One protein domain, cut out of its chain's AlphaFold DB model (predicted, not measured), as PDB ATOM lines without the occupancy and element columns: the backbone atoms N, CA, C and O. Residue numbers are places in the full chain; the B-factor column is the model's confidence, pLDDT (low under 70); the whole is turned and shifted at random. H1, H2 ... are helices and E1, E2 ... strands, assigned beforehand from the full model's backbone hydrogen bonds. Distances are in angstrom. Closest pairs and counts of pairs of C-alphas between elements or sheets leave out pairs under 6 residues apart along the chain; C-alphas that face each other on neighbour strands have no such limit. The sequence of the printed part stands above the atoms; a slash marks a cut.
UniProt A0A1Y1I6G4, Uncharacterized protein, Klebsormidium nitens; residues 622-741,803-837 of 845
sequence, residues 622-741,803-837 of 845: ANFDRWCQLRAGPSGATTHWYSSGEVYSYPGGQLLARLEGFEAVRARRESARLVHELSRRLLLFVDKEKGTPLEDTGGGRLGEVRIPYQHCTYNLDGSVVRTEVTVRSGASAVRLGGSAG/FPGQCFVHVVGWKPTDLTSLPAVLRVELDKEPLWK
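What this domain is: This is residues 622 to 741 and 803 to 837 of the 845 residues of an uncharacterized protein of Klebsormidium nitens (UniProt A0A1Y1I6G4). A long, twisted sheet of seven strands is curled like part of a barrel, and it wraps round the first helix, H1. Two short helices at the end of the printed part, H2 and H3, pack on strands E2 and E3. The printed part has 155 residues, with three named helices and seven named strands in the order H1 E1 E2 E3 E4 E5 E6 E7 H2 H3. The sheet's order is E6 E5 E4 E3 E2 E1 E7, all antiparallel, and the class is mixed, helices and strands. The whole is compact, with a radius of gyration of the C-alphas of 17.1 A and spans of 48 by 36 by 32 A.

Where its parts are: H1, residues 622 to 632, begins with C-alpha 622 at (-34.894, -53.028, -33.344) and is 15.2 A long. E1, residues 638 to 650, is 35.5 A long and bends by 51 degrees at residue 645. E2, residues 655 to 669, is 40.4 A long and bends by 50 degrees at residue 658. E3, residues 674 to 686, is 37.0 A long. E4, residues 705 to 717, is 32.0 A long and bends by 76 degrees at residue 708. E5, residues 720 to 727, is 22.6 A long, and E6, residues 734 to 736, is 6.2 A. E7, residues 806 to 814, is 26.4 A long, from C-alpha 806 at (-60.405, -37.026, -57.459). H2, residues 824 to 832, is 12.4 A long. H3, residues 834 to 837, is 5.4 A long and ends with C-alpha 837 at (-35.556, -25.378, -43.395).

How they stand to each other: E1 to E6 form a meander, each strand the antiparallel neighbour of the one before, and each successive two are a hairpin. N 643 and O 661 of E1 and E2 are 2.8 A apart, within hydrogen-bond range, as are N 680 and O 664 of E3 and E2 at 2.9 A, N 712 and O 677 of E4 and E3 at 2.9 A, N 724 and O 713 of E5 and E4 at 2.9 A, and N 736 and O 725 of E6 and E5 at 2.8 A. The edge strand E7 is the antiparallel neighbour of E1, with N 644 and O 812 at 2.8 A. H1 is on one face of the sheet, in two layers; its closest C-alphas to E2 are those of Ala 632 and Ala 667, 5.1 A apart. H2 is over E3 and E2 at a height over the sheet of 10.3 A, slantwise to the strands at 50 degrees to E3 on the local plane; its closest C-alphas to E2 are those of Leu 826 and Glu 660, 7.4 A apart. H3 only grazes the sheet, with residues 835 to 837. H2 and H3 are close but not clearly touching, and H1 is apart from both. In H1 every O i to N i+4 pair is within hydrogen-bond range, in H2 4 of 5, and H3 is too short for such a pair.

The domain as a whole: The two C-alphas farthest apart are those of Gly 698 and Gly 718, 51.7 A. Residues 742 to 802 are cut out, with C-alphas 741 and 803 28.9 A apart across the cut. Of the links that are printed whole, E3 to E4 is long, with 18 residues. The mean pLDDT of the printed part is 93.3; residue 729 and residues 737 to 741 are under 70.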
ATOM      1  N   ALA A 622     -35.901 -53.403 -32.353       95.00
ATOM      2  CA  ALA A 622     -34.894 -53.028 -33.344       95.00
ATOM      3  C   ALA A 622     -35.526 -52.461 -34.627       95.00
ATOM      4  O   ALA A 622     -35.058 -51.450 -35.151       95.00
ATOM      5  N   ASN A 623     -36.611 -53.060 -35.119       95.31
ATOM      6  CA  ASN A 623     -37.360 -52.560 -36.269       95.31
ATOM      7  C   ASN A 623     -38.142 -51.279 -35.949       95.31
ATOM      8  O   ASN A 623     -38.259 -50.427 -36.826       95.31
ATOM      9  N   PHE A 624     -38.601 -51.076 -34.710       96.75
ATOM     10  CA  PHE A 624     -39.178 -49.794 -34.283       96.75
ATOM     11  C   PHE A 624     -38.136 -48.671 -34.268       96.75
ATOM     12  O   PHE A 624     -38.391 -47.574 -34.771       96.75
ATOM     13  N   ASP A 625     -36.940 -48.950 -33.750       96.31
ATOM     14  CA  ASP A 625     -35.856 -47.973 -33.706       96.31
ATOM     15  C   ASP A 625     -35.310 -47.669 -35.109       96.31
ATOM     16  O   ASP A 625     -35.092 -46.499 -35.431       96.31
ATOM     17  N   ARG A 626     -35.219 -48.679 -35.991       95.31
ATOM     18  CA  ARG A 626     -34.973 -48.503 -37.435       95.31
ATOM     19  C   ARG A 626     -36.050 -47.648 -38.102       95.31
ATOM     20  O   ARG A 626     -35.695 -46.725 -38.821       95.31
ATOM     21  N   TRP A 627     -37.337 -47.914 -37.859       96.25
ATOM     22  CA  TRP A 627     -38.447 -47.122 -38.409       96.25
ATOM     23  C   TRP A 627     -38.332 -45.647 -38.016       96.25
ATOM     24  O   TRP A 627     -38.370 -44.775 -38.883       96.25
ATOM     25  N   CYS A 628     -38.123 -45.361 -36.729       97.00
ATOM     26  CA  CYS A 628     -38.005 -43.988 -36.239       97.00
ATOM     27  C   CYS A 628     -36.758 -43.282 -36.802       97.00
ATOM     28  O   CYS A 628     -36.860 -42.145 -37.261       97.00
ATOM     29  N   GLN A 629     -35.606 -43.962 -36.834       95.88
ATOM     30  CA  GLN A 629     -34.354 -43.435 -37.391       95.88
ATOM     31  C   GLN A 629     -34.437 -43.208 -38.912       95.88
ATOM     32  O   GLN A 629     -33.926 -42.211 -39.424       95.88
ATOM     33  N   LEU A 630     -35.105 -44.103 -39.643       95.69
ATOM     34  CA  LEU A 630     -35.385 -43.953 -41.068       95.69
ATOM     35  C   LEU A 630     -36.271 -42.727 -41.291       95.69
ATOM     36  O   LEU A 630     -35.852 -41.790 -41.964       95.69
ATOM     37  N   ARG A 631     -37.459 -42.703 -40.681       96.06
ATOM     38  CA  ARG A 631     -38.509 -41.708 -40.928       96.06
ATOM     39  C   ARG A 631     -38.168 -40.301 -40.425       96.06
ATOM     40  O   ARG A 631     -38.399 -39.340 -41.160       96.06
ATOM     41  N   ALA A 632     -37.660 -40.180 -39.201       96.31
ATOM     42  CA  ALA A 632     -37.506 -38.910 -38.482       96.31
ATOM     43  C   ALA A 632     -36.064 -38.606 -38.022       96.31
ATOM     44  O   ALA A 632     -35.820 -37.538 -37.461       96.31
ATOM     45  N   GLY A 633     -35.119 -39.515 -38.287       94.31
ATOM     46  CA  GLY A 633     -33.698 -39.322 -38.005       94.31
ATOM     47  C   GLY A 633     -33.306 -39.450 -36.528       94.31
ATOM     48  O   GLY A 633     -34.091 -39.927 -35.703       94.31
ATOM     49  N   PRO A 634     -32.068 -39.044 -36.184       93.69
ATOM     50  CA  PRO A 634     -31.574 -39.112 -34.817       93.69
ATOM     51  C   PRO A 634     -32.265 -38.063 -33.934       93.69
ATOM     52  O   PRO A 634     -32.496 -36.925 -34.343       93.69
ATOM     53  N   SER A 635     -32.594 -38.451 -32.698       91.81
ATOM     54  CA  SER A 635     -33.390 -37.623 -31.781       91.81
ATOM     55  C   SER A 635     -32.744 -36.256 -31.521       91.81
ATOM     56  O   SER A 635     -31.575 -36.172 -31.156       91.81
ATOM     57  N   GLY A 636     -33.532 -35.189 -31.659       91.06
ATOM     58  CA  GLY A 636     -33.121 -33.795 -31.468       91.06
ATOM     59  C   GLY A 636     -32.608 -33.088 -32.727       91.06
ATOM     60  O   GLY A 636     -32.724 -31.867 -32.799       91.06
ATOM     61  N   ALA A 637     -32.113 -33.815 -33.733       96.12
ATOM     62  CA  ALA A 637     -31.645 -33.227 -34.988       96.12
ATOM     63  C   ALA A 637     -32.783 -33.049 -36.004       96.12
ATOM     64  O   ALA A 637     -33.727 -33.841 -36.043       96.12
ATOM     65  N   THR A 638     -32.669 -32.043 -36.870       97.75
ATOM     66  CA  THR A 638     -33.519 -31.939 -38.062       97.75
ATOM     67  C   THR A 638     -32.981 -32.853 -39.164       97.75
ATOM     68  O   THR A 638     -31.797 -32.837 -39.482       97.75
ATOM     69  N   THR A 639     -33.870 -33.649 -39.750       97.50
ATOM     70  CA  THR A 639     -33.665 -34.492 -40.929       97.50
ATOM     71  C   THR A 639     -34.562 -33.988 -42.045       97.50
ATOM     72  O   THR A 639     -35.759 -33.779 -41.841       97.50
ATOM     73  N   HIS A 640     -33.995 -33.808 -43.232       97.94
ATOM     74  CA  HIS A 640     -34.734 -33.355 -44.404       97.94
ATOM     75  C   HIS A 640     -35.171 -34.530 -45.272       97.94
ATOM     76  O   HIS A 640     -34.444 -35.511 -45.429       97.94
ATOM     77  N   TRP A 641     -36.337 -34.391 -45.887       98.31
ATOM     78  CA  TRP A 641     -36.787 -35.205 -47.006       98.31
ATOM     79  C   TRP A 641     -37.098 -34.296 -48.191       98.31
ATOM     80  O   TRP A 641     -37.747 -33.259 -48.049       98.31
ATOM     81  N   TYR A 642     -36.666 -34.721 -49.369       98.19
ATOM     82  CA  TYR A 642     -37.125 -34.210 -50.652       98.19
ATOM     83  C   TYR A 642     -37.947 -35.300 -51.342       98.19
ATOM     84  O   TYR A 642     -37.706 -36.491 -51.146       98.19
ATOM     85  N   SER A 643     -38.939 -34.899 -52.124       98.25
ATOM     86  CA  SER A 643     -39.799 -35.783 -52.898       98.25
ATOM     87  C   SER A 643     -40.207 -35.117 -54.203       98.25
ATOM     88  O   SER A 643     -40.427 -33.909 -54.242       98.25
ATOM     89  N   SER A 644     -40.317 -35.918 -55.255       98.19
ATOM     90  CA  SER A 644     -40.695 -35.489 -56.596       98.19
ATOM     91  C   SER A 644     -41.679 -36.494 -57.189       98.19
ATOM     92  O   SER A 644     -41.615 -37.693 -56.892       98.19
ATOM     93  N   GLY A 645     -42.617 -36.028 -58.005       97.94
ATOM     94  CA  GLY A 645     -43.609 -36.897 -58.625       97.94
ATOM     95  C   GLY A 645     -44.702 -36.167 -59.387       97.94
ATOM     96  O   GLY A 645     -44.502 -35.074 -59.913       97.94
ATOM     97  N   GLU A 646     -45.860 -36.812 -59.495       98.44
ATOM     98  CA  GLU A 646     -46.860 -36.511 -60.520       98.44
ATOM     99  C   GLU A 646     -48.298 -36.602 -59.990       98.44
ATOM    100  O   GLU A 646     -48.633 -37.446 -59.153       98.44
ATOM    101  N   VAL A 647     -49.160 -35.726 -60.515       98.44
ATOM    102  CA  VAL A 647     -50.591 -35.625 -60.201       98.44
ATOM    103  C   VAL A 647     -51.405 -35.983 -61.440       98.44
ATOM    104  O   VAL A 647     -51.340 -35.293 -62.459       98.44
ATOM    105  N   TYR A 648     -52.221 -37.024 -61.336       98.56
ATOM    106  CA  TYR A 648     -53.098 -37.516 -62.394       98.56
ATOM    107  C   TYR A 648     -54.568 -37.330 -62.024       98.56
ATOM    108  O   TYR A 648     -54.958 -37.576 -60.882       98.56
ATOM    109  N   SER A 649     -55.419 -36.984 -62.991       98.12
ATOM    110  CA  SER A 649     -56.871 -37.033 -62.786       98.12
ATOM    111  C   SER A 649     -57.347 -38.473 -62.573       98.12
ATOM    112  O   SER A 649     -56.857 -39.404 -63.215       98.12
ATOM    113  N   TYR A 650     -58.336 -38.681 -61.703       97.44
ATOM    114  CA  TYR A 650     -58.926 -39.996 -61.458       97.44
ATOM    115  C   TYR A 650     -60.437 -39.996 -61.759       97.44
ATOM    116  O   TYR A 650     -61.149 -39.104 -61.297       97.44
ATOM    117  N   PRO A 651     -60.967 -40.979 -62.516       96.56
ATOM    118  CA  PRO A 651     -60.281 -42.123 -63.134       96.56
ATOM    119  C   PRO A 651     -59.644 -41.811 -64.507       96.56
ATOM    120  O   PRO A 651     -59.306 -42.735 -65.239       96.56
ATOM    121  N   GLY A 652     -59.529 -40.534 -64.897       97.25
ATOM    122  CA  GLY A 652     -59.162 -40.127 -66.262       97.25
ATOM    123  C   GLY A 652     -57.723 -40.433 -66.702       97.25
ATOM    124  O   GLY A 652     -57.482 -40.554 -67.899       97.25
ATOM    125  N   GLY A 653     -56.772 -40.554 -65.772       97.38
ATOM    126  CA  GLY A 653     -55.365 -40.862 -66.061       97.38
ATOM    127  C   GLY A 653     -54.582 -39.737 -66.749       97.38
ATOM    128  O   GLY A 653     -53.466 -39.963 -67.209       97.38
ATOM    129  N   GLN A 654     -55.133 -38.523 -66.838       97.81
ATOM    130  CA  GLN A 654     -54.461 -37.384 -67.466       97.81
ATOM    131  C   GLN A 654     -53.467 -36.754 -66.485       97.81
ATOM    132  O   GLN A 654     -53.874 -36.344 -65.400       97.81
ATOM    133  N   LEU A 655     -52.198 -36.613 -66.884       97.88
ATOM    134  CA  LEU A 655     -51.192 -35.867 -66.122       97.88
ATOM    135  C   LEU A 655     -51.578 -34.378 -66.048       97.88
ATOM    136  O   LEU A 655     -51.578 -33.669 -67.066       97.88
ATOM    137  N   LEU A 656     -51.905 -33.924 -64.840       97.12
ATOM    138  CA  LEU A 656     -52.307 -32.555 -64.523       97.12
ATOM    139  C   LEU A 656     -51.085 -31.690 -64.202       97.12
ATOM    140  O   LEU A 656     -50.913 -30.634 -64.805       97.12
ATOM    141  N   ALA A 657     -50.224 -32.162 -63.299       98.06
ATOM    142  CA  ALA A 657     -49.079 -31.419 -62.776       98.06
ATOM    143  C   ALA A 657     -47.943 -32.353 -62.338       98.06
ATOM    144  O   ALA A 657     -48.168 -33.537 -62.073       98.06
ATOM    145  N   ARG A 658     -46.739 -31.797 -62.194       98.06
ATOM    146  CA  ARG A 658     -45.700 -32.353 -61.318       98.06
ATOM    147  C   ARG A 658     -45.906 -31.862 -59.884       98.06
ATOM    148  O   ARG A 658     -46.616 -30.884 -59.646       98.06
ATOM    149  N   LEU A 659     -45.291 -32.552 -58.937       98.12
ATOM    150  CA  LEU A 659     -45.313 -32.253 -57.511       98.12
ATOM    151  C   LEU A 659     -43.868 -32.268 -57.010       98.12
ATOM    152  O   LEU A 659     -43.212 -33.300 -57.108       98.12
ATOM    153  N   GLU A 660     -43.408 -31.150 -56.448       98.12
ATOM    154  CA  GLU A 660     -42.116 -31.049 -55.759       98.12
ATOM    155  C   GLU A 660     -42.372 -30.785 -54.271       98.12
ATOM    156  O   GLU A 660     -43.002 -29.792 -53.900       98.12
ATOM    157  N   GLY A 661     -41.931 -31.697 -53.409       97.75
ATOM    158  CA  GLY A 661     -42.240 -31.701 -51.983       97.75
ATOM    159  C   GLY A 661     -40.993 -31.691 -51.110       97.75
ATOM    160  O   GLY A 661     -40.070 -32.475 -51.326       97.75
ATOM    161  N   PHE A 662     -40.988 -30.843 -50.087       98.44
ATOM    162  CA  PHE A 662     -39.933 -30.754 -49.082       98.44
ATOM    163  C   PHE A 662     -40.510 -30.901 -47.673       98.44
ATOM    164  O   PHE A 662     -41.587 -30.381 -47.369       98.44
ATOM    165  N   GLU A 663     -39.786 -31.592 -46.798       98.31
ATOM    166  CA  GLU A 663     -40.182 -31.799 -45.411       98.31
ATOM    167  C   GLU A 663     -38.973 -31.723 -44.472       98.31
ATOM    168  O   GLU A 663     -37.983 -32.427 -44.670       98.31
ATOM    169  N   ALA A 664     -39.063 -30.898 -43.431       98.50
ATOM    170  CA  ALA A 664     -38.102 -30.859 -42.333       98.50
ATOM    171  C   ALA A 664     -38.710 -31.561 -41.114       98.50
ATOM    172  O   ALA A 664     -39.804 -31.201 -40.675       98.50
ATOM    173  N   VAL A 665     -38.018 -32.569 -40.585       98.31
ATOM    174  CA  VAL A 665     -38.527 -33.521 -39.584       98.31
ATOM    175  C   VAL A 665     -37.564 -33.614 -38.405       98.31
ATOM    176  O   VAL A 665     -36.359 -33.635 -38.611       98.31
ATOM    177  N   ARG A 666     -38.058 -33.710 -37.170       97.94
ATOM    178  CA  ARG A 666     -37.237 -33.928 -35.970       97.94
ATOM    179  C   ARG A 666     -37.872 -34.985 -35.080       97.94
ATOM    180  O   ARG A 666     -39.031 -34.862 -34.682       97.94
ATOM    181  N   ALA A 667     -37.101 -36.017 -34.748       97.75
ATOM    182  CA  ALA A 667     -37.487 -36.995 -33.741       97.75
ATOM    183  C   ALA A 667     -37.308 -36.418 -32.322       97.75
ATOM    184  O   ALA A 667     -36.264 -35.853 -31.992       97.75
ATOM    185  N   ARG A 668     -38.302 -36.618 -31.454       96.69
ATOM    186  CA  ARG A 668     -38.216 -36.451 -29.998       96.69
ATOM    187  C   ARG A 668     -38.655 -37.761 -29.353       96.69
ATOM    188  O   ARG A 668     -39.848 -38.051 -29.267       96.69
ATOM    189  N   ARG A 669     -37.692 -38.566 -28.905       96.69
ATOM    190  CA  ARG A 669     -37.976 -39.801 -28.166       96.69
ATOM    191  C   ARG A 669     -38.419 -39.481 -26.736       96.69
ATOM    192  O   ARG A 669     -37.725 -38.747 -26.040       96.69
ATOM    193  N   GLU A 670     -39.548 -40.042 -26.309       96.31
ATOM    194  CA  GLU A 670     -40.024 -39.970 -24.920       96.31
ATOM    195  C   GLU A 670     -39.687 -41.254 -24.148       96.31
ATOM    196  O   GLU A 670     -39.298 -41.198 -22.985       96.31
ATOM    197  N   SER A 671     -39.749 -42.419 -24.801       97.19
ATOM    198  CA  SER A 671     -39.322 -43.692 -24.210       97.19
ATOM    199  C   SER A 671     -38.726 -44.642 -25.253       97.19
ATOM    200  O   SER A 671     -38.705 -44.350 -26.450       97.19
ATOM    201  N   ALA A 672     -38.274 -45.826 -24.829       96.38
ATOM    202  CA  ALA A 672     -37.862 -46.880 -25.760       96.38
ATOM    203  C   ALA A 672     -38.955 -47.214 -26.799       96.38
ATOM    204  O   ALA A 672     -38.627 -47.529 -27.937       96.38
ATOM    205  N   ARG A 673     -40.240 -47.083 -26.442       97.12
ATOM    206  CA  ARG A 673     -41.383 -47.448 -27.297       97.12
ATOM    207  C   ARG A 673     -42.200 -46.268 -27.813       97.12
ATOM    208  O   ARG A 673     -43.111 -46.497 -28.596       97.12
ATOM    209  N   LEU A 674     -41.889 -45.038 -27.398       97.06
ATOM    210  CA  LEU A 674     -42.651 -43.838 -27.745       97.06
ATOM    211  C   LEU A 674     -41.737 -42.766 -28.343       97.06
ATOM    212  O   LEU A 674     -40.828 -42.261 -27.678       97.06
ATOM    213  N   VAL A 675     -41.991 -42.417 -29.605       97.62
ATOM    214  CA  VAL A 675     -41.264 -41.382 -30.348       97.62
ATOM    215  C   VAL A 675     -42.262 -40.420 -30.973       97.62
ATOM    216  O   VAL A 675     -43.155 -40.831 -31.711       97.62
ATOM    217  N   HIS A 676     -42.076 -39.130 -30.723       97.00
ATOM    218  CA  HIS A 676     -42.765 -38.078 -31.456       97.00
ATOM    219  C   HIS A 676     -41.923 -37.640 -32.651       97.00
ATOM    220  O   HIS A 676     -40.702 -37.515 -32.574       97.00
ATOM    221  N   GLU A 677     -42.603 -37.370 -33.746       97.25
ATOM    222  CA  GLU A 677     -42.098 -36.752 -34.954       97.25
ATOM    223  C   GLU A 677     -42.732 -35.367 -35.043       97.25
ATOM    224  O   GLU A 677     -43.957 -35.240 -35.053       97.25
ATOM    225  N   LEU A 678     -41.899 -34.335 -35.099       97.19
ATOM    226  CA  LEU A 678     -42.317 -32.960 -35.332       97.19
ATOM    227  C   LEU A 678     -41.864 -32.578 -36.736       97.19
ATOM    228  O   LEU A 678     -40.681 -32.720 -37.044       97.19
ATOM    229  N   SER A 679     -42.766 -32.102 -37.591       97.62
ATOM    230  CA  SER A 679     -42.411 -31.766 -38.970       97.62
ATOM    231  C   SER A 679     -43.064 -30.496 -39.510       97.62
ATOM    232  O   SER A 679     -44.089 -30.014 -39.015       97.62
ATOM    233  N   ARG A 680     -42.419 -29.941 -40.541       97.56
ATOM    234  CA  ARG A 680     -42.959 -28.926 -41.451       97.56
ATOM    235  C   ARG A 680     -42.907 -29.476 -42.869       97.56
ATOM    236  O   ARG A 680     -41.866 -30.000 -43.259       97.56
ATOM    237  N   ARG A 681     -43.988 -29.345 -43.641       97.12
ATOM    238  CA  ARG A 681     -44.073 -29.831 -45.032       97.12
ATOM    239  C   ARG A 681     -44.528 -28.725 -45.984       97.12
ATOM    240  O   ARG A 681     -45.511 -28.043 -45.704       97.12
ATOM    241  N   LEU A 682     -43.845 -28.610 -47.119       97.19
ATOM    242  CA  LEU A 682     -44.184 -27.755 -48.255       97.19
ATOM    243  C   LEU A 682     -44.343 -28.642 -49.496       97.19
ATOM    244  O   LEU A 682     -43.395 -29.334 -49.860       97.19
ATOM    245  N   LEU A 683     -45.506 -28.623 -50.150       97.19
ATOM    246  CA  LEU A 683     -45.716 -29.260 -51.457       97.19
ATOM    247  C   LEU A 683     -46.079 -28.198 -52.498       97.19
ATOM    248  O   LEU A 683     -47.085 -27.498 -52.351       97.19
ATOM    249  N   LEU A 684     -45.274 -28.114 -53.555       97.00
ATOM    250  CA  LEU A 684     -45.490 -27.249 -54.709       97.00
ATOM    251  C   LEU A 684     -46.060 -28.072 -55.866       97.00
ATOM    252  O   LEU A 684     -45.492 -29.101 -56.236       97.00
ATOM    253  N   PHE A 685     -47.138 -27.591 -56.481       97.56
ATOM    254  CA  PHE A 685     -47.600 -28.106 -57.769       97.56
ATOM    255  C   PHE A 685     -46.953 -27.314 -58.897       97.56
ATOM    256  O   PHE A 685     -46.879 -26.086 -58.848       97.56
ATOM    257  N   VAL A 686     -46.439 -28.030 -59.891       97.44
ATOM    258  CA  VAL A 686     -45.488 -27.515 -60.878       97.44
ATOM    259  C   VAL A 686     -45.961 -27.864 -62.288       97.44
ATOM    260  O   VAL A 686     -46.426 -28.976 -62.552       97.44
ATOM    261  N   ASP A 687     -45.846 -26.907 -63.206       97.06
ATOM    262  CA  ASP A 687     -46.128 -27.085 -64.625       97.06
ATOM    263  C   ASP A 687     -45.233 -28.204 -65.187       97.06
ATOM    264  O   ASP A 687     -44.001 -28.150 -65.137       97.06
ATOM    265  N   LYS A 688     -45.887 -29.246 -65.707       95.25
ATOM    266  CA  LYS A 688     -45.271 -30.485 -66.200       95.25
ATOM    267  C   LYS A 688     -44.313 -30.293 -67.384       95.25
ATOM    268  O   LYS A 688     -43.489 -31.172 -67.627       95.25
ATOM    269  N   GLU A 689     -44.411 -29.173 -68.096       94.62
ATOM    270  CA  GLU A 689     -43.548 -28.809 -69.223       94.62
ATOM    271  C   GLU A 689     -42.529 -27.733 -68.818       94.62
ATOM    272  O   GLU A 689     -41.346 -27.872 -69.123       94.62
ATOM    273  N   LYS A 690     -42.960 -26.689 -68.097       94.69
ATOM    274  CA  LYS A 690     -42.127 -25.510 -67.788       94.69
ATOM    275  C   LYS A 690     -41.266 -25.634 -66.530       94.69
ATOM    276  O   LYS A 690     -40.292 -24.898 -66.401       94.69
ATOM    277  N   GLY A 691     -41.631 -26.489 -65.573       93.38
ATOM    278  CA  GLY A 691     -40.949 -26.572 -64.272       93.38
ATOM    279  C   GLY A 691     -41.199 -25.381 -63.329       93.38
ATOM    280  O   GLY A 691     -40.555 -25.277 -62.288       93.38
ATOM    281  N   THR A 692     -42.130 -24.484 -63.667       95.38
ATOM    282  CA  THR A 692     -42.565 -23.358 -62.823       95.38
ATOM    283  C   THR A 692     -43.720 -23.775 -61.908       95.38
ATOM    284  O   THR A 692     -44.525 -24.606 -62.329       95.38
ATOM    285  N   PRO A 693     -43.882 -23.201 -60.699       95.94
ATOM    286  CA  PRO A 693     -45.099 -23.385 -59.906       95.94
ATOM    287  C   PRO A 693     -46.361 -23.078 -60.722       95.94
ATOM    288  O   PRO A 693     -46.342 -22.197 -61.581       95.94
ATOM    289  N   LEU A 694     -47.446 -23.800 -60.457       95.69
ATOM    290  CA  LEU A 694     -48.754 -23.487 -61.021       95.69
ATOM    291  C   LEU A 694     -49.395 -22.325 -60.259       95.69
ATOM    292  O   LEU A 694     -49.388 -22.288 -59.027       95.69
ATOM    293  N   GLU A 695     -49.980 -21.402 -61.011       94.25
ATOM    294  CA  GLU A 695     -50.706 -20.242 -60.499       94.25
ATOM    295  C   GLU A 695     -52.218 -20.466 -60.640       94.25
ATOM    296  O   GLU A 695     -52.677 -21.166 -61.549       94.25
ATOM    297  N   ASP A 696     -52.997 -19.924 -59.707       89.69
ATOM    298  CA  ASP A 696     -54.456 -19.925 -59.767       89.69
ATOM    299  C   ASP A 696     -54.998 -18.721 -60.559       89.69
ATOM    300  O   ASP A 696     -54.266 -17.823 -60.977       89.69
ATOM    301  N   THR A 697     -56.314 -18.685 -60.779       86.56
ATOM    302  CA  THR A 697     -56.979 -17.627 -61.559       86.56
ATOM    303  C   THR A 697     -56.929 -16.232 -60.923       86.56
ATOM    304  O   THR A 697     -57.332 -15.269 -61.572       86.56
ATOM    305  N   GLY A 698     -56.484 -16.107 -59.669       84.62
ATOM    306  CA  GLY A 698     -56.231 -14.842 -58.977       84.62
ATOM    307  C   GLY A 698     -54.745 -14.477 -58.863       84.62
ATOM    308  O   GLY A 698     -54.431 -13.468 -58.237       84.62
ATOM    309  N   GLY A 699     -53.833 -15.271 -59.439       84.25
ATOM    310  CA  GLY A 699     -52.383 -15.087 -59.301       84.25
ATOM    311  C   GLY A 699     -51.807 -15.582 -57.967       84.25
ATOM    312  O   GLY A 699     -50.647 -15.304 -57.661       84.25
ATOM    313  N   GLY A 700     -52.590 -16.310 -57.164       85.25
ATOM    314  CA  GLY A 700     -52.063 -17.123 -56.068       85.25
ATOM    315  C   GLY A 700     -51.414 -18.406 -56.597       85.25
ATOM    316  O   GLY A 700     -51.349 -18.634 -57.805       85.25
ATOM    317  N   ARG A 701     -50.922 -19.278 -55.709       87.62
ATOM    318  CA  ARG A 701     -50.404 -20.594 -56.118       87.62
ATOM    319  C   ARG A 701     -51.490 -21.652 -56.105       87.62
ATOM    320  O   ARG A 701     -52.115 -21.902 -55.075       87.62
ATOM    321  N   LEU A 702     -51.631 -22.356 -57.224       90.00
ATOM    322  CA  LEU A 702     -52.641 -23.390 -57.387       90.00
ATOM    323  C   LEU A 702     -52.364 -24.577 -56.455       90.00
ATOM    324  O   LEU A 702     -51.490 -25.404 -56.706       90.00
ATOM    325  N   GLY A 703     -53.149 -24.666 -55.383       83.44
ATOM    326  CA  GLY A 703     -53.209 -25.833 -54.505       83.44
ATOM    327  C   GLY A 703     -52.049 -26.018 -53.524       83.44
ATOM    328  O   GLY A 703     -52.020 -27.043 -52.850       83.44
ATOM    329  N   GLU A 704     -51.108 -25.075 -53.434       91.50
ATOM    330  CA  GLU A 704     -49.893 -25.188 -52.610       91.50
ATOM    331  C   GLU A 704     -50.183 -25.666 -51.172       91.50
ATOM    332  O   GLU A 704     -50.950 -25.048 -50.430       91.50
ATOM    333  N   VAL A 705     -49.552 -26.771 -50.755       93.00
ATOM    334  CA  VAL A 705     -49.818 -27.382 -49.444       93.00
ATOM    335  C   VAL A 705     -48.717 -27.005 -48.462       93.00
ATOM    336  O   VAL A 705     -47.622 -27.569 -48.485       93.00
ATOM    337  N   ARG A 706     -49.031 -26.070 -47.563       94.50
ATOM    338  CA  ARG A 706     -48.170 -25.644 -46.452       94.50
ATOM    339  C   ARG A 706     -48.683 -26.219 -45.136       94.50
ATOM    340  O   ARG A 706     -49.767 -25.869 -44.677       94.50
ATOM    341  N   ILE A 707     -47.886 -27.079 -44.508       94.19
ATOM    342  CA  ILE A 707     -48.154 -27.668 -43.191       94.19
ATOM    343  C   ILE A 707     -47.071 -27.157 -42.226       94.19
ATOM    344  O   ILE A 707     -46.033 -27.804 -42.083       94.19
ATOM    345  N   PRO A 708     -47.255 -25.980 -41.591       93.94
ATOM    346  CA  PRO A 708     -46.222 -25.333 -40.767       93.94
ATOM    347  C   PRO A 708     -45.979 -26.036 -39.422       93.94
ATOM    348  O   PRO A 708     -44.998 -25.737 -38.735       93.94
ATOM    349  N   TYR A 709     -46.877 -26.952 -39.049       94.31
ATOM    350  CA  TYR A 709     -46.744 -27.862 -37.921       94.31
ATOM    351  C   TYR A 709     -47.563 -29.136 -38.161       94.31
ATOM    352  O   TYR A 709     -48.781 -29.080 -38.378       94.31
ATOM    353  N   GLN A 710     -46.885 -30.276 -38.086       94.75
ATOM    354  CA  GLN A 710     -47.461 -31.610 -37.988       94.75
ATOM    355  C   GLN A 710     -46.751 -32.370 -36.865       94.75
ATOM    356  O   GLN A 710     -45.532 -32.273 -36.703       94.75
ATOM    357  N   HIS A 711     -47.523 -33.124 -36.087       95.06
ATOM    358  CA  HIS A 711     -47.040 -33.949 -34.986       95.06
ATOM    359  C   HIS A 711     -47.528 -35.379 -35.188       95.06
ATOM    360  O   HIS A 711     -48.710 -35.665 -34.998       95.06
ATOM    361  N   CYS A 712     -46.629 -36.281 -35.577       95.25
ATOM    362  CA  CYS A 712     -46.919 -37.712 -35.571       95.25
ATOM    363  C   CYS A 712     -46.374 -38.329 -34.276       95.25
ATOM    364  O   CYS A 712     -45.318 -37.937 -33.786       95.25
ATOM    365  N   THR A 713     -47.069 -39.309 -33.710       95.38
ATOM    366  CA  THR A 713     -46.596 -40.080 -32.553       95.38
ATOM    367  C   THR A 713     -46.564 -41.553 -32.917       95.38
ATOM    368  O   THR A 713     -47.581 -42.105 -33.331       95.38
ATOM    369  N   TYR A 714     -45.402 -42.183 -32.759       96.06
ATOM    370  CA  TYR A 714     -45.176 -43.608 -32.979       96.06
ATOM    371  C   TYR A 714     -45.065 -44.321 -31.634       96.06
ATOM    372  O   TYR A 714     -44.181 -44.003 -30.836       96.06
ATOM    373  N   ASN A 715     -45.948 -45.290 -31.397       95.94
ATOM    374  CA  ASN A 715     -45.981 -46.100 -30.184       95.94
ATOM    375  C   ASN A 715     -45.896 -47.596 -30.532       95.94
ATOM    376  O   ASN A 715     -46.765 -48.111 -31.241       95.94
ATOM    377  N   LEU A 716     -44.863 -48.288 -30.043       96.06
ATOM    378  CA  LEU A 716     -44.718 -49.740 -30.175       96.06
ATOM    379  C   LEU A 716     -45.567 -50.456 -29.115       96.06
ATOM    380  O   LEU A 716     -45.136 -50.669 -27.978       96.06
ATOM    381  N   ASP A 717     -46.767 -50.869 -29.513       92.81
ATOM    382  CA  ASP A 717     -47.684 -51.652 -28.693       92.81
ATOM    383  C   ASP A 717     -47.554 -53.145 -29.034       92.81
ATOM    384  O   ASP A 717     -47.976 -53.614 -30.095       92.81
ATOM    385  N   GLY A 718     -46.902 -53.897 -28.144       92.81
ATOM    386  CA  GLY A 718     -46.586 -55.310 -28.348       92.81
ATOM    387  C   GLY A 718     -45.645 -55.529 -29.536       92.81
ATOM    388  O   GLY A 718     -44.429 -55.477 -29.374       92.81
ATOM    389  N   SER A 719     -46.224 -55.791 -30.713       92.25
ATOM    390  CA  SER A 719     -45.508 -55.957 -31.993       92.25
ATOM    391  C   SER A 719     -46.132 -55.161 -33.149       92.25
ATOM    392  O   SER A 719     -45.917 -55.473 -34.320       92.25
ATOM    393  N   VAL A 720     -46.916 -54.126 -32.822       91.69
ATOM    394  CA  VAL A 720     -47.586 -53.226 -33.770       91.69
ATOM    395  C   VAL A 720     -47.163 -51.790 -33.480       91.69
ATOM    396  O   VAL A 720     -47.239 -51.333 -32.340       91.69
ATOM    397  N   VAL A 721     -46.762 -51.045 -34.511       93.88
ATOM    398  CA  VAL A 721     -46.533 -49.601 -34.382       93.88
ATOM    399  C   VAL A 721     -47.839 -48.868 -34.646       93.88
ATOM    400  O   VAL A 721     -48.266 -48.703 -35.794       93.88
ATOM    401  N   ARG A 722     -48.466 -48.401 -33.565       92.00
ATOM    402  CA  ARG A 722     -49.556 -47.430 -33.633       92.00
ATOM    403  C   ARG A 722     -48.957 -46.081 -34.034       92.00
ATOM    404  O   ARG A 722     -47.958 -45.651 -33.461       92.00
ATOM    405  N   THR A 723     -49.560 -45.430 -35.024       92.56
ATOM    406  CA  THR A 723     -49.236 -44.048 -35.411       92.56
ATOM    407  C   THR A 723     -50.444 -43.181 -35.103       92.56
ATOM    408  O   THR A 723     -51.529 -43.531 -35.543       92.56
ATOM    409  N   GLU A 724     -50.284 -42.053 -34.424       91.69
ATOM    410  CA  GLU A 724     -51.307 -40.998 -34.334       91.69
ATOM    411  C   GLU A 724     -50.785 -39.734 -35.017       91.69
ATOM    412  O   GLU A 724     -49.586 -39.465 -34.943       91.69
ATOM    413  N   VAL A 725     -51.643 -38.964 -35.694       90.62
ATOM    414  CA  VAL A 725     -51.221 -37.749 -36.415       90.62
ATOM    415  C   VAL A 725     -52.089 -36.562 -36.014       90.62
ATOM    416  O   VAL A 725     -53.275 -36.520 -36.328       90.62
ATOM    417  N   THR A 726     -51.490 -35.561 -35.377       88.31
ATOM    418  CA  THR A 726     -52.112 -34.254 -35.149       88.31
ATOM    419  C   THR A 726     -51.615 -33.273 -36.208       88.31
ATOM    420  O   THR A 726     -50.408 -33.106 -36.398       88.31
ATOM    421  N   VAL A 727     -52.540 -32.610 -36.903       81.81
ATOM    422  CA  VAL A 727     -52.239 -31.494 -37.817       81.81
ATOM    423  C   VAL A 727     -52.846 -30.202 -37.281       81.81
ATOM    424  O   VAL A 727     -53.948 -30.231 -36.729       81.81
ATOM    425  N   ARG A 728     -52.158 -29.068 -37.494       79.50
ATOM    426  CA  ARG A 728     -52.442 -27.768 -36.839       79.50
ATOM    427  C   ARG A 728     -52.182 -27.829 -35.316       79.50
ATOM    428  O   ARG A 728     -51.752 -28.858 -34.803       79.50
ATOM    429  N   SER A 729     -52.393 -26.719 -34.613       69.12
ATOM    430  CA  SER A 729     -52.157 -26.561 -33.165       69.12
ATOM    431  C   SER A 729     -53.325 -25.849 -32.468       69.12
ATOM    432  O   SER A 729     -54.195 -25.271 -33.135       69.12
ATOM    433  N   GLY A 730     -53.362 -25.902 -31.132       73.50
ATOM    434  CA  GLY A 730     -54.405 -25.310 -30.298       73.50
ATOM    435  C   GLY A 730     -55.821 -25.771 -30.658       73.50
ATOM    436  O   GLY A 730     -56.051 -26.892 -31.107       73.50
ATOM    437  N   ALA A 731     -56.795 -24.867 -30.524       70.69
ATOM    438  CA  ALA A 731     -58.213 -25.149 -30.788       70.69
ATOM    439  C   ALA A 731     -58.539 -25.590 -32.236       70.69
ATOM    440  O   ALA A 731     -59.637 -26.084 -32.486       70.69
ATOM    441  N   SER A 732     -57.599 -25.435 -33.175       72.00
ATOM    442  CA  SER A 732     -57.730 -25.870 -34.573       72.00
ATOM    443  C   SER A 732     -57.081 -27.232 -34.855       72.00
ATOM    444  O   SER A 732     -57.119 -27.679 -36.005       72.00
ATOM    445  N   ALA A 733     -56.462 -27.872 -33.858       76.44
ATOM    446  CA  ALA A 733     -55.772 -29.151 -33.991       76.44
ATOM    447  C   ALA A 733     -56.737 -30.286 -34.368       76.44
ATOM    448  O   ALA A 733     -57.682 -30.597 -33.642       76.44
ATOM    449  N   VAL A 734     -56.471 -30.949 -35.494       80.06
ATOM    450  CA  VAL A 734     -57.227 -32.126 -35.938       80.06
ATOM    451  C   VAL A 734     -56.394 -33.366 -35.644       80.06
ATOM    452  O   VAL A 734     -55.349 -33.578 -36.262       80.06
ATOM    453  N   ARG A 735     -56.862 -34.194 -34.703       82.62
ATOM    454  CA  ARG A 735     -56.292 -35.521 -34.445       82.62
ATOM    455  C   ARG A 735     -56.862 -36.526 -35.434       82.62
ATOM    456  O   ARG A 735     -58.042 -36.867 -35.381       82.62
ATOM    457  N   LEU A 736     -56.006 -37.012 -36.315       80.62
ATOM    458  CA  LEU A 736     -56.282 -38.117 -37.213       80.62
ATOM    459  C   LEU A 736     -55.912 -39.401 -36.475       80.62
ATOM    460  O   LEU A 736     -54.735 -39.670 -36.208       80.62
ATOM    461  N   GLY A 737     -56.950 -40.148 -36.097       66.50
ATOM    462  CA  GLY A 737     -56.809 -41.456 -35.469       66.50
ATOM    463  C   GLY A 737     -55.961 -42.383 -36.336       66.50
ATOM    464  O   GLY A 737     -55.975 -42.291 -37.565       66.50
ATOM    465  N   GLY A 738     -55.191 -43.249 -35.680       61.22
ATOM    466  CA  GLY A 738     -54.210 -44.075 -36.367       61.22
ATOM    467  C   GLY A 738     -54.798 -44.960 -37.453       61.22
ATOM    468  O   GLY A 738     -55.935 -45.427 -37.356       61.22
ATOM    469  N   SER A 739     -54.009 -45.214 -38.496       61.00
ATOM    470  CA  SER A 739     -54.442 -46.112 -39.558       61.00
ATOM    471  C   SER A 739     -54.700 -47.508 -38.994       61.00
ATOM    472  O   SER A 739     -53.873 -48.076 -38.281       61.00
ATOM    473  N   ALA A 740     -55.858 -48.079 -39.328       61.31
ATOM    474  CA  ALA A 740     -56.325 -49.340 -38.747       61.31
ATOM    475  C   ALA A 740     -55.417 -50.557 -39.043       61.31
ATOM    476  O   ALA A 740     -55.587 -51.606 -38.433       61.31
ATOM    477  N   GLY A 741     -54.458 -50.425 -39.971       69.56
ATOM    478  CA  GLY A 741     -53.433 -51.432 -40.262       69.56
ATOM    479  C   GLY A 741     -52.069 -51.201 -39.593       69.56
ATOM    480  O   GLY A 741     -51.193 -52.048 -39.748       69.56
ATOM    481  N   PHE A 803     -57.069 -28.865 -57.814       94.50
ATOM    482  CA  PHE A 803     -57.469 -29.767 -58.905       94.50
ATOM    483  C   PHE A 803     -58.933 -30.231 -58.787       94.50
ATOM    484  O   PHE A 803     -59.416 -30.497 -57.684       94.50
ATOM    485  N   PRO A 804     -59.666 -30.361 -59.910       92.81
ATOM    486  CA  PRO A 804     -61.073 -30.744 -59.884       92.81
ATOM    487  C   PRO A 804     -61.264 -32.245 -59.618       92.81
ATOM    488  O   PRO A 804     -60.795 -33.098 -60.371       92.81
ATOM    489  N   GLY A 805     -62.052 -32.569 -58.591       93.75
ATOM    490  CA  GLY A 805     -62.506 -33.932 -58.310       93.75
ATOM    491  C   GLY A 805     -61.470 -34.799 -57.590       93.75
ATOM    492  O   GLY A 805     -60.859 -34.377 -56.611       93.75
ATOM    493  N   GLN A 806     -61.333 -36.049 -58.031       97.06
ATOM    494  CA  GLN A 806     -60.405 -37.026 -57.459       97.06
ATOM    495  C   GLN A 806     -59.121 -37.071 -58.288       97.06
ATOM    496  O   GLN A 806     -59.173 -37.066 -59.519       97.06
ATOM    497  N   CYS A 807     -57.977 -37.170 -57.619       98.12
ATOM    498  CA  CYS A 807     -56.673 -37.339 -58.245       98.12
ATOM    499  C   CYS A 807     -55.968 -38.587 -57.706       98.12
ATOM    500  O   CYS A 807     -56.121 -38.960 -56.541       98.12
ATOM    501  N   PHE A 808     -55.157 -39.203 -58.561       98.38
ATOM    502  CA  PHE A 808     -54.123 -40.146 -58.162       98.38
ATOM    503  C   PHE A 808     -52.782 -39.410 -58.155       98.38
ATOM    504  O   PHE A 808     -52.431 -38.752 -59.132       98.38
ATOM    505  N   VAL A 809     -52.040 -39.501 -57.058       98.44
ATOM    506  CA  VAL A 809     -50.716 -38.891 -56.903       98.44
ATOM    507  C   VAL A 809     -49.712 -39.996 -56.629       98.44
ATOM    508  O   VAL A 809     -49.968 -40.867 -55.797       98.44
ATOM    509  N   HIS A 810     -48.567 -39.945 -57.297       98.44
ATOM    510  CA  HIS A 810     -47.430 -40.810 -57.011       98.44
ATOM    511  C   HIS A 810     -46.171 -39.956 -56.890       98.44
ATOM    512  O   HIS A 810     -45.863 -39.180 -57.794       98.44
ATOM    513  N   VAL A 811     -45.460 -40.095 -55.774       98.31
ATOM    514  CA  VAL A 811     -44.165 -39.447 -55.533       98.31
ATOM    515  C   VAL A 811     -43.141 -40.464 -55.058       98.31
ATOM    516  O   VAL A 811     -43.478 -41.442 -54.385       98.31
ATOM    517  N   VAL A 812     -41.880 -40.182 -55.359       98.31
ATOM    518  CA  VAL A 812     -40.708 -40.825 -54.763       98.31
ATOM    519  C   VAL A 812     -39.890 -39.767 -54.033       98.31
ATOM    520  O   VAL A 812     -39.886 -38.603 -54.430       98.31
ATOM    521  N   GLY A 813     -39.202 -40.139 -52.961       97.44
ATOM    522  CA  GLY A 813     -38.427 -39.194 -52.166       97.44
ATOM    523  C   GLY A 813     -37.259 -39.824 -51.428       97.44
ATOM    524  O   GLY A 813     -37.181 -41.039 -51.268       97.44
ATOM    525  N   TRP A 814     -36.320 -38.987 -51.012       97.00
ATOM    526  CA  TRP A 814     -35.054 -39.370 -50.397       97.00
ATOM    527  C   TRP A 814     -34.554 -38.263 -49.468       97.00
ATOM    528  O   TRP A 814     -35.048 -37.131 -49.492       97.00
ATOM    529  N   LYS A 815     -33.566 -38.587 -48.637       95.75
ATOM    530  CA  LYS A 815     -32.864 -37.596 -47.815       95.75
ATOM    531  C   LYS A 815     -31.854 -36.856 -48.707       95.75
ATOM    532  O   LYS A 815     -30.969 -37.518 -49.252       95.75
ATOM    533  N   PRO A 816     -31.974 -35.534 -48.930       95.81
ATOM    534  CA  PRO A 816     -30.967 -34.785 -49.674       95.81
ATOM    535  C   PRO A 816     -29.682 -34.682 -48.841       95.81
ATOM    536  O   PRO A 816     -29.748 -34.520 -47.624       95.81
ATOM    537  N   THR A 817     -28.516 -34.744 -49.489       91.94
ATOM    538  CA  THR A 817     -27.210 -34.581 -48.817       91.94
ATOM    539  C   THR A 817     -27.083 -33.206 -48.156       91.94
ATOM    540  O   THR A 817     -26.484 -33.068 -47.092       91.94
ATOM    541  N   ASP A 818     -27.659 -32.193 -48.799       95.31
ATOM    542  CA  ASP A 818     -27.632 -30.791 -48.403       95.31
ATOM    543  C   ASP A 818     -28.783 -30.024 -49.088       95.31
ATOM    544  O   ASP A 818     -29.336 -30.471 -50.097       95.31
ATOM    545  N   LEU A 819     -29.132 -28.837 -48.584       97.06
ATOM    546  CA  LEU A 819     -30.239 -28.038 -49.132       97.06
ATOM    547  C   LEU A 819     -29.929 -27.359 -50.481       97.06
ATOM    548  O   LEU A 819     -30.854 -26.881 -51.137       97.06
ATOM    549  N   THR A 820     -28.670 -27.307 -50.926       97.00
ATOM    550  CA  THR A 820     -28.288 -26.753 -52.241       97.00
ATOM    551  C   THR A 820     -28.545 -27.745 -53.381       97.00
ATOM    552  O   THR A 820     -28.842 -27.320 -54.498       97.00
ATOM    553  N   SER A 821     -28.547 -29.050 -53.077       96.44
ATOM    554  CA  SER A 821     -28.909 -30.137 -54.002       96.44
ATOM    555  C   SER A 821     -30.379 -30.132 -54.461       96.44
ATOM    556  O   SER A 821     -30.727 -30.795 -55.437       96.44
ATOM    557  N   LEU A 822     -31.249 -29.375 -53.781       97.75
ATOM    558  CA  LEU A 822     -32.679 -29.289 -54.087       97.75
ATOM    559  C   LEU A 822     -32.961 -28.579 -55.432       97.75
ATOM    560  O   LEU A 822     -32.183 -27.712 -55.859       97.75
ATOM    561  N   PRO A 823     -34.114 -28.854 -56.079       96.75
ATOM    562  CA  PRO A 823     -34.588 -28.086 -57.228       96.75
ATOM    563  C   PRO A 823     -34.590 -26.580 -56.965       96.75
ATOM    564  O   PRO A 823     -34.969 -26.129 -55.881       96.75
ATOM    565  N   ALA A 824     -34.230 -25.785 -57.976       96.62
ATOM    566  CA  ALA A 824     -34.179 -24.326 -57.856       96.62
ATOM    567  C   ALA A 824     -35.517 -23.723 -57.385       96.62
ATOM    568  O   ALA A 824     -35.515 -22.798 -56.577       96.62
ATOM    569  N   VAL A 825     -36.644 -24.302 -57.822       95.62
ATOM    570  CA  VAL A 825     -37.991 -23.897 -57.395       95.62
ATOM    571  C   VAL A 825     -38.204 -24.058 -55.885       95.62
ATOM    572  O   VAL A 825     -38.726 -23.144 -55.263       95.62
ATOM    573  N   LEU A 826     -37.736 -25.150 -55.268       97.19
ATOM    574  CA  LEU A 826     -37.819 -25.329 -53.815       97.19
ATOM    575  C   LEU A 826     -36.822 -24.425 -53.082       97.19
ATOM    576  O   LEU A 826     -37.187 -23.813 -52.082       97.19
ATOM    577  N   ARG A 827     -35.586 -24.282 -53.582       97.44
ATOM    578  CA  ARG A 827     -34.566 -23.431 -52.938       97.44
ATOM    579  C   ARG A 827     -35.015 -21.979 -52.806       97.44
ATOM    580  O   ARG A 827     -34.937 -21.432 -51.713       97.44
ATOM    581  N   VAL A 828     -35.590 -21.407 -53.866       96.25
ATOM    582  CA  VAL A 828     -36.148 -20.044 -53.849       96.25
ATOM    583  C   VAL A 828     -37.209 -19.863 -52.754       96.25
ATOM    584  O   VAL A 828     -37.262 -18.804 -52.134       96.25
ATOM    585  N   GLU A 829     -38.021 -20.879 -52.455       95.00
ATOM    586  CA  GLU A 829     -39.023 -20.806 -51.381       95.00
ATOM    587  C   GLU A 829     -38.422 -20.989 -49.985       95.00
ATOM    588  O   GLU A 829     -38.762 -20.245 -49.068       95.00
ATOM    589  N   LEU A 830     -37.471 -21.912 -49.824       96.69
ATOM    590  CA  LEU A 830     -36.752 -22.100 -48.559       96.69
ATOM    591  C   LEU A 830     -35.830 -20.911 -48.220       96.69
ATOM    592  O   LEU A 830     -35.474 -20.714 -47.056       96.69
ATOM    593  N   ASP A 831     -35.417 -20.124 -49.214       97.25
ATOM    594  CA  ASP A 831     -34.657 -18.881 -49.039       97.25
ATOM    595  C   ASP A 831     -35.559 -17.681 -48.703       97.25
ATOM    596  O   ASP A 831     -35.185 -16.879 -47.849       97.25
ATOM    597  N   LYS A 832     -36.771 -17.594 -49.278       96.94
ATOM    598  CA  LYS A 832     -37.806 -16.623 -48.865       96.94
ATOM    599  C   LYS A 832     -38.301 -16.866 -47.439       96.94
ATOM    600  O   LYS A 832     -38.494 -15.920 -46.682       96.94
ATOM    601  N   GLU A 833     -38.516 -18.128 -47.079       95.62
ATOM    602  CA  GLU A 833     -39.081 -18.537 -45.793       95.62
ATOM    603  C   GLU A 833     -38.178 -19.570 -45.091       95.62
ATOM    604  O   GLU A 833     -38.473 -20.771 -45.085       95.62
ATOM    605  N   PRO A 834     -37.094 -19.128 -44.422       96.00
ATOM    606  CA  PRO A 834     -36.171 -20.020 -43.715       96.00
ATOM    607  C   PRO A 834     -36.820 -20.909 -42.642       96.00
ATOM    608  O   PRO A 834     -36.238 -21.922 -42.268       96.00
ATOM    609  N   LEU A 835     -38.033 -20.576 -42.180       95.50
ATOM    610  CA  LEU A 835     -38.833 -21.385 -41.251       95.50
ATOM    611  C   LEU A 835     -38.976 -22.847 -41.705       95.50
ATOM    612  O   LEU A 835     -38.941 -23.747 -40.869       95.50
ATOM    613  N   TRP A 836     -39.126 -23.088 -43.012       97.25
ATOM    614  CA  TRP A 836     -39.305 -24.433 -43.567       97.25
ATOM    615  C   TRP A 836     -38.037 -25.282 -43.509       97.25
ATOM    616  O   TRP A 836     -38.147 -26.502 -43.487       97.25
ATOM    617  N   LYS A 837     -36.845 -24.666 -43.458       97.81
ATOM    618  CA  LYS A 837     -35.556 -25.378 -43.395       97.81
ATOM    619  C   LYS A 837     -35.377 -26.147 -42.085       97.81
ATOM    620  O   LYS A 837     -34.637 -27.123 -42.062       97.81
TER     621      LYS A 837